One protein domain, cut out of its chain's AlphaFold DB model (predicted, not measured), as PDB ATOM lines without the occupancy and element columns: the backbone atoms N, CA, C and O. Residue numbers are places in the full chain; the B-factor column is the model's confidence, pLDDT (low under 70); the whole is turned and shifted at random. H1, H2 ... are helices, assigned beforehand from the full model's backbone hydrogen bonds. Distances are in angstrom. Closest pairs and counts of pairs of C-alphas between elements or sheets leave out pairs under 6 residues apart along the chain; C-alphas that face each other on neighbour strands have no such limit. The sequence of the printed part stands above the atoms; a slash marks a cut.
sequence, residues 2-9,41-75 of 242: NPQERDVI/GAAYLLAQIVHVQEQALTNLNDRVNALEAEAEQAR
ATOM      1  N   ASN A   2      11.609 -16.514  23.141       85.62
ATOM      2  CA  ASN A   2      12.515 -17.582  22.695       85.62
ATOM      3  C   ASN A   2      12.544 -17.644  21.145       85.62
ATOM      4  O   ASN A   2      11.557 -17.233  20.532       85.62
ATOM      5  N   PRO A   3      13.597 -18.149  20.469       84.81
ATOM      6  CA  PRO A   3      13.598 -18.281  19.007       84.81
ATOM      7  C   PRO A   3      12.425 -19.111  18.470       84.81
ATOM      8  O   PRO A   3      11.778 -18.702  17.517       84.81
ATOM      9  N   GLN A   4      12.073 -20.204  19.148       79.38
ATOM     10  CA  GLN A   4      10.950 -21.069  18.767       79.38
ATOM     11  C   GLN A   4       9.603 -20.338  18.831       79.38
ATOM     12  O   GLN A   4       8.749 -20.509  17.970       79.38
ATOM     13  N   GLU A   5       9.420 -19.504  19.854       81.69
ATOM     14  CA  GLU A   5       8.215 -18.691  20.031       81.69
ATOM     15  C   GLU A   5       8.090 -17.659  18.904       81.69
ATOM     16  O   GLU A   5       7.013 -17.453  18.354       81.69
ATOM     17  N   ARG A   6       9.217 -17.059  18.500       87.19
ATOM     18  CA  ARG A   6       9.277 -16.126  17.372       87.19
ATOM     19  C   ARG A   6       8.886 -16.786  16.053       87.19
ATOM     20  O   ARG A   6       8.138 -16.184  15.289       87.19
ATOM     21  N   ASP A   7       9.374 -17.995  15.798       88.06
ATOM     22  CA  ASP A   7       9.063 -18.731  14.570       88.06
ATOM     23  C   ASP A   7       7.579 -19.100  14.496       88.06
ATOM     24  O   ASP A   7       6.946 -18.895  13.462       88.06
ATOM     25  N   VAL A   8       7.002 -19.557  15.610       83.81
ATOM     26  CA  VAL A   8       5.572 -19.884  15.697       83.81
ATOM     27  C   VAL A   8       4.711 -18.649  15.477       83.81
ATOM     28  O   VAL A   8       3.762 -18.696  14.702       83.81
ATOM     29  N   ILE A   9       5.061 -17.521  16.101       86.44
ATOM     30  CA  ILE A   9       4.342 -16.263  15.880       86.44
ATOM     31  C   ILE A   9       4.348 -15.909  14.388       86.44
ATOM     32  O   ILE A   9       3.284 -15.643  13.834       86.44
ATOM     33  N   GLY A  41      -3.755  -7.335  26.287       93.62
ATOM     34  CA  GLY A  41      -2.997  -8.572  26.507       93.62
ATOM     35  C   GLY A  41      -3.594  -9.818  25.837       93.62
ATOM     36  O   GLY A  41      -2.906 -10.834  25.741       93.62
ATOM     37  N   ALA A  42      -4.840  -9.765  25.350       93.50
ATOM     38  CA  ALA A  42      -5.513 -10.914  24.748       93.50
ATOM     39  C   ALA A  42      -4.777 -11.432  23.506       93.50
ATOM     40  O   ALA A  42      -4.671 -12.641  23.334       93.50
ATOM     41  N   ALA A  43      -4.199 -10.546  22.686       88.19
ATOM     42  CA  ALA A  43      -3.437 -10.949  21.503       88.19
ATOM     43  C   ALA A  43      -2.241 -11.850  21.861       88.19
ATOM     44  O   ALA A  43      -2.018 -12.879  21.226       88.19
ATOM     45  N   TYR A  44      -1.511 -11.502  22.926       89.06
ATOM     46  CA  TYR A  44      -0.390 -12.302  23.418       89.06
ATOM     47  C   TYR A  44      -0.855 -13.661  23.965       89.06
ATOM     48  O   TYR A  44      -0.271 -14.695  23.649       89.06
ATOM     49  N   LEU A  45      -1.942 -13.681  24.742       91.56
ATOM     50  CA  LEU A  45      -2.486 -14.918  25.309       91.56
ATOM     51  C   LEU A  45      -3.052 -15.856  24.236       91.56
ATOM     52  O   LEU A  45      -2.838 -17.063  24.308       91.56
ATOM     53  N   LEU A  46      -3.729 -15.316  23.222       90.88
ATOM     54  CA  LEU A  46      -4.215 -16.093  22.084       90.88
ATOM     55  C   LEU A  46      -3.050 -16.718  21.309       90.88
ATOM     56  O   LEU A  46      -3.107 -17.908  21.013       90.88
ATOM     57  N   ALA A  47      -1.970 -15.971  21.057       88.00
ATOM     58  CA  ALA A  47      -0.769 -16.518  20.424       88.00
ATOM     59  C   ALA A  47      -0.157 -17.666  21.251       88.00
ATOM     60  O   ALA A  47       0.170 -18.720  20.703       88.00
ATOM     61  N   GLN A  48      -0.088 -17.508  22.576       88.31
ATOM     62  CA  GLN A  48       0.380 -18.559  23.483       88.31
ATOM     63  C   GLN A  48      -0.509 -19.814  23.433       88.31
ATOM     64  O   GLN A  48      -0.006 -20.938  23.413       88.31
ATOM     65  N   ILE A  49      -1.831 -19.637  23.408       92.31
ATOM     66  CA  ILE A  49      -2.807 -20.731  23.327       92.31
ATOM     67  C   ILE A  49      -2.701 -21.462  21.982       92.31
ATOM     68  O   ILE A  49      -2.758 -22.692  21.949       92.31
ATOM     69  N   VAL A  50      -2.526 -20.737  20.874       89.81
ATOM     70  CA  VAL A  50      -2.317 -21.338  19.548       89.81
ATOM     71  C   VAL A  50      -1.014 -22.138  19.519       89.81
ATOM     72  O   VAL A  50      -1.031 -23.282  19.077       89.81
ATOM     73  N   HIS A  51       0.080 -21.615  20.082       87.88
ATOM     74  CA  HIS A  51       1.354 -22.339  20.156       87.88
ATOM     75  C   HIS A  51       1.228 -23.707  20.853       87.88
ATOM     76  O   HIS A  51       1.718 -24.718  20.348       87.88
ATOM     77  N   VAL A  52       0.534 -23.763  21.995       91.44
ATOM     78  CA  VAL A  52       0.313 -25.024  22.728       91.44
ATOM     79  C   VAL A  52      -0.559 -25.992  21.923       91.44
ATOM     80  O   VAL A  52      -0.293 -27.195  21.900       91.44
ATOM     81  N   GLN A  53      -1.581 -25.485  21.233       91.44
ATOM     82  CA  GLN A  53      -2.428 -26.311  20.370       91.44
ATOM     83  C   GLN A  53      -1.650 -26.904  19.192       91.44
ATOM     84  O   GLN A  53      -1.843 -28.074  18.877       91.44
ATOM     85  N   GLU A  54      -0.728 -26.163  18.578       88.50
ATOM     86  CA  GLU A  54       0.111 -26.691  17.494       88.50
ATOM     87  C   GLU A  54       1.026 -27.824  17.962       88.50
ATOM     88  O   GLU A  54       1.179 -28.839  17.275       88.50
ATOM     89  N   GLN A  55       1.590 -27.696  19.165       89.75
ATOM     90  CA  GLN A  55       2.358 -28.776  19.777       89.75
ATOM     91  C   GLN A  55       1.479 -30.001  20.031       89.75
ATOM     92  O   GLN A  55       1.897 -31.128  19.764       89.75
ATOM     93  N   ALA A  56       0.252 -29.806  20.521       93.44
ATOM     94  CA  ALA A  56      -0.690 -30.899  20.731       93.44
ATOM     95  C   ALA A  56      -1.061 -31.595  19.410       93.44
ATOM     96  O   ALA A  56      -1.019 -32.822  19.344       93.44
ATOM     97  N   LEU A  57      -1.348 -30.830  18.353       94.38
ATOM     98  CA  LEU A  57      -1.666 -31.359  17.023       94.38
ATOM     99  C   LEU A  57      -0.498 -32.148  16.424       94.38
ATOM    100  O   LEU A  57      -0.710 -33.244  15.915       94.38
ATOM    101  N   THR A  58       0.731 -31.641  16.546       94.19
ATOM    102  CA  THR A  58       1.937 -32.346  16.077       94.19
ATOM    103  C   THR A  58       2.100 -33.683  16.799       94.19
ATOM    104  O   THR A  58       2.198 -34.728  16.162       94.19
ATOM    105  N   ASN A  59       2.012 -33.676  18.134       95.75
ATOM    106  CA  ASN A  59       2.111 -34.895  18.937       95.75
ATOM    107  C   ASN A  59       1.002 -35.913  18.623       95.75
ATOM    108  O   ASN A  59       1.235 -37.120  18.682       95.75
ATOM    109  N   LEU A  60      -0.219 -35.449  18.339       97.50
ATOM    110  CA  LEU A  60      -1.328 -36.320  17.948       97.50
ATOM    111  C   LEU A  60      -1.087 -36.939  16.571       97.50
ATOM    112  O   LEU A  60      -1.285 -38.142  16.419       97.50
ATOM    113  N   ASN A  61      -0.613 -36.153  15.606       96.56
ATOM    114  CA  ASN A  61      -0.289 -36.638  14.270       96.56
ATOM    115  C   ASN A  61       0.807 -37.715  14.309       96.56
ATOM    116  O   ASN A  61       0.657 -38.773  13.705       96.56
ATOM    117  N   ASP A  62       1.861 -37.499  15.096       97.69
ATOM    118  CA  ASP A  62       2.936 -38.482  15.270       97.69
ATOM    119  C   ASP A  62       2.424 -39.801  15.864       97.69
ATOM    120  O   ASP A  62       2.826 -40.886  15.441       97.69
ATOM    121  N   ARG A  63       1.493 -39.725  16.822       96.44
ATOM    122  CA  ARG A  63       0.849 -40.912  17.402       96.44
ATOM    123  C   ARG A  63      -0.036 -41.639  16.401       96.44
ATOM    124  O   ARG A  63      -0.017 -42.865  16.392       96.44
ATOM    125  N   VAL A  64      -0.802 -40.911  15.589       97.69
ATOM    126  CA  VAL A  64      -1.624 -41.506  14.526       97.69
ATOM    127  C   VAL A  64      -0.729 -42.253  13.541       97.69
ATOM    128  O   VAL A  64      -0.941 -43.443  13.344       97.69
ATOM    129  N   ASN A  65       0.338 -41.622  13.047       97.75
ATOM    130  CA  ASN A  65       1.290 -42.263  12.135       97.75
ATOM    131  C   ASN A  65       1.925 -43.528  12.745       97.75
ATOM    132  O   ASN A  65       2.090 -44.541  12.068       97.75
ATOM    133  N   ALA A  66       2.272 -43.494  14.038       96.94
ATOM    134  CA  ALA A  66       2.822 -44.655  14.735       96.94
ATOM    135  C   ALA A  66       1.803 -45.803  14.856       96.94
ATOM    136  O   ALA A  66       2.150 -46.961  14.623       96.94
ATOM    137  N   LEU A  67       0.548 -45.484  15.189       97.06
ATOM    138  CA  LEU A  67      -0.540 -46.460  15.275       97.06
ATOM    139  C   LEU A  67      -0.886 -47.055  13.906       97.06
ATOM    140  O   LEU A  67      -1.155 -48.251  13.812       97.06
ATOM    141  N   GLU A  68      -0.861 -46.249  12.847       96.56
ATOM    142  CA  GLU A  68      -1.058 -46.715  11.474       96.56
ATOM    143  C   GLU A  68       0.047 -47.692  11.062       96.56
ATOM    144  O   GLU A  68      -0.257 -48.787  10.590       96.56
ATOM    145  N   ALA A  69       1.313 -47.374  11.347       96.19
ATOM    146  CA  ALA A  69       2.432 -48.274  11.076       96.19
ATOM    147  C   ALA A  69       2.335 -49.596  11.863       96.19
ATOM    148  O   ALA A  69       2.649 -50.661  11.328       96.19
ATOM    149  N   GLU A  70       1.886 -49.560  13.121       95.00
ATOM    150  CA  GLU A  70       1.645 -50.767  13.921       95.00
ATOM    151  C   GLU A  70       0.493 -51.603  13.344       95.00
ATOM    152  O   GLU A  70       0.608 -52.825  13.218       95.00
ATOM    153  N   ALA A  71      -0.600 -50.957  12.931       93.81
ATOM    154  CA  ALA A  71      -1.732 -51.627  12.302       93.81
ATOM    155  C   ALA A  71      -1.346 -52.268  10.960       93.81
ATOM    156  O   ALA A  71      -1.771 -53.388  10.665       93.81
ATOM    157  N   GLU A  72      -0.519 -51.598  10.158       94.62
ATOM    158  CA  GLU A  72       0.031 -52.144   8.918       94.62
ATOM    159  C   GLU A  72       0.956 -53.330   9.183       94.62
ATOM    160  O   GLU A  72       0.825 -54.353   8.518       94.62
ATOM    161  N   GLN A  73       1.832 -53.254  10.188       90.62
ATOM    162  CA  GLN A  73       2.688 -54.376  10.592       90.62
ATOM    163  C   GLN A  73       1.869 -55.569  11.093       90.62
ATOM    164  O   GLN A  73       2.167 -56.705  10.733       90.62
ATOM    165  N   ALA A  74       0.808 -55.335  11.867       87.00
ATOM    166  CA  ALA A  74      -0.098 -56.387  12.324       87.00
ATOM    167  C   ALA A  74      -0.889 -57.029  11.169       87.00
ATOM    168  O   ALA A  74      -1.187 -58.220  11.218       87.00
ATOM    169  N   ARG A  75      -1.214 -56.260  10.118       87.19
ATOM    170  CA  ARG A  75      -1.872 -56.759   8.894       87.19
ATOM    171  C   ARG A  75      -0.908 -57.457   7.932       87.19
ATOM    172  O   ARG A  75      -1.316 -58.391   7.247       87.19
TER     173      ARG A  75
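Overview. This is residues 2 to 9 and 41 to 75 of the 242 residues of an uncharacterized protein of Pseudochelatococcus contaminans (UniProt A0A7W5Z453). One long straight helix, H2, makes the length of this model, and a short helix, H1, sits crosswise beside it near its first end. Residues 55 to 75, the far part of H2, stick out free. The printed part has 43 residues with two named helices, H1 then H2, and no named strand; the class is all helix. It is an extended rod, with a radius of gyration of the C-alphas of 15.5 A and spans of 51 by 20 by 9 A.

Arrangement. Start from H2, residues 42 to 75, and look at its residues 47 to 51, which alone touch H1, residues 3 to 9. The two only just touch, with 3 pairs of C-alphas within 8 A. Their closest C-alphas, those of Val 8 and His 51, are 6.6 A apart. Their lines are about perpendicular, at 83 degrees. In H1 and H2 every O i to N i+4 pair is within hydrogen-bond range.

Along the chain. Find C-alpha 42 at (-5.513, -10.914, 24.748); from there H2 runs 48.6 A to C-alpha 75 at (-1.872, -56.759, 8.894). H1 begins at C-alpha 3, at (13.598, -18.281, 19.007), and spans 10.0 A to C-alpha 9.

Size, cuts and confidence. The two C-alphas farthest apart, those of Gly 41 and Arg 75, are 51.3 A apart. Residues 10 to 40 are not printed, and C-alphas 9 and 41 stand 15.0 A apart across this cut. The mean pLDDT of the printed part is 91.3, and no printed residue is under 70.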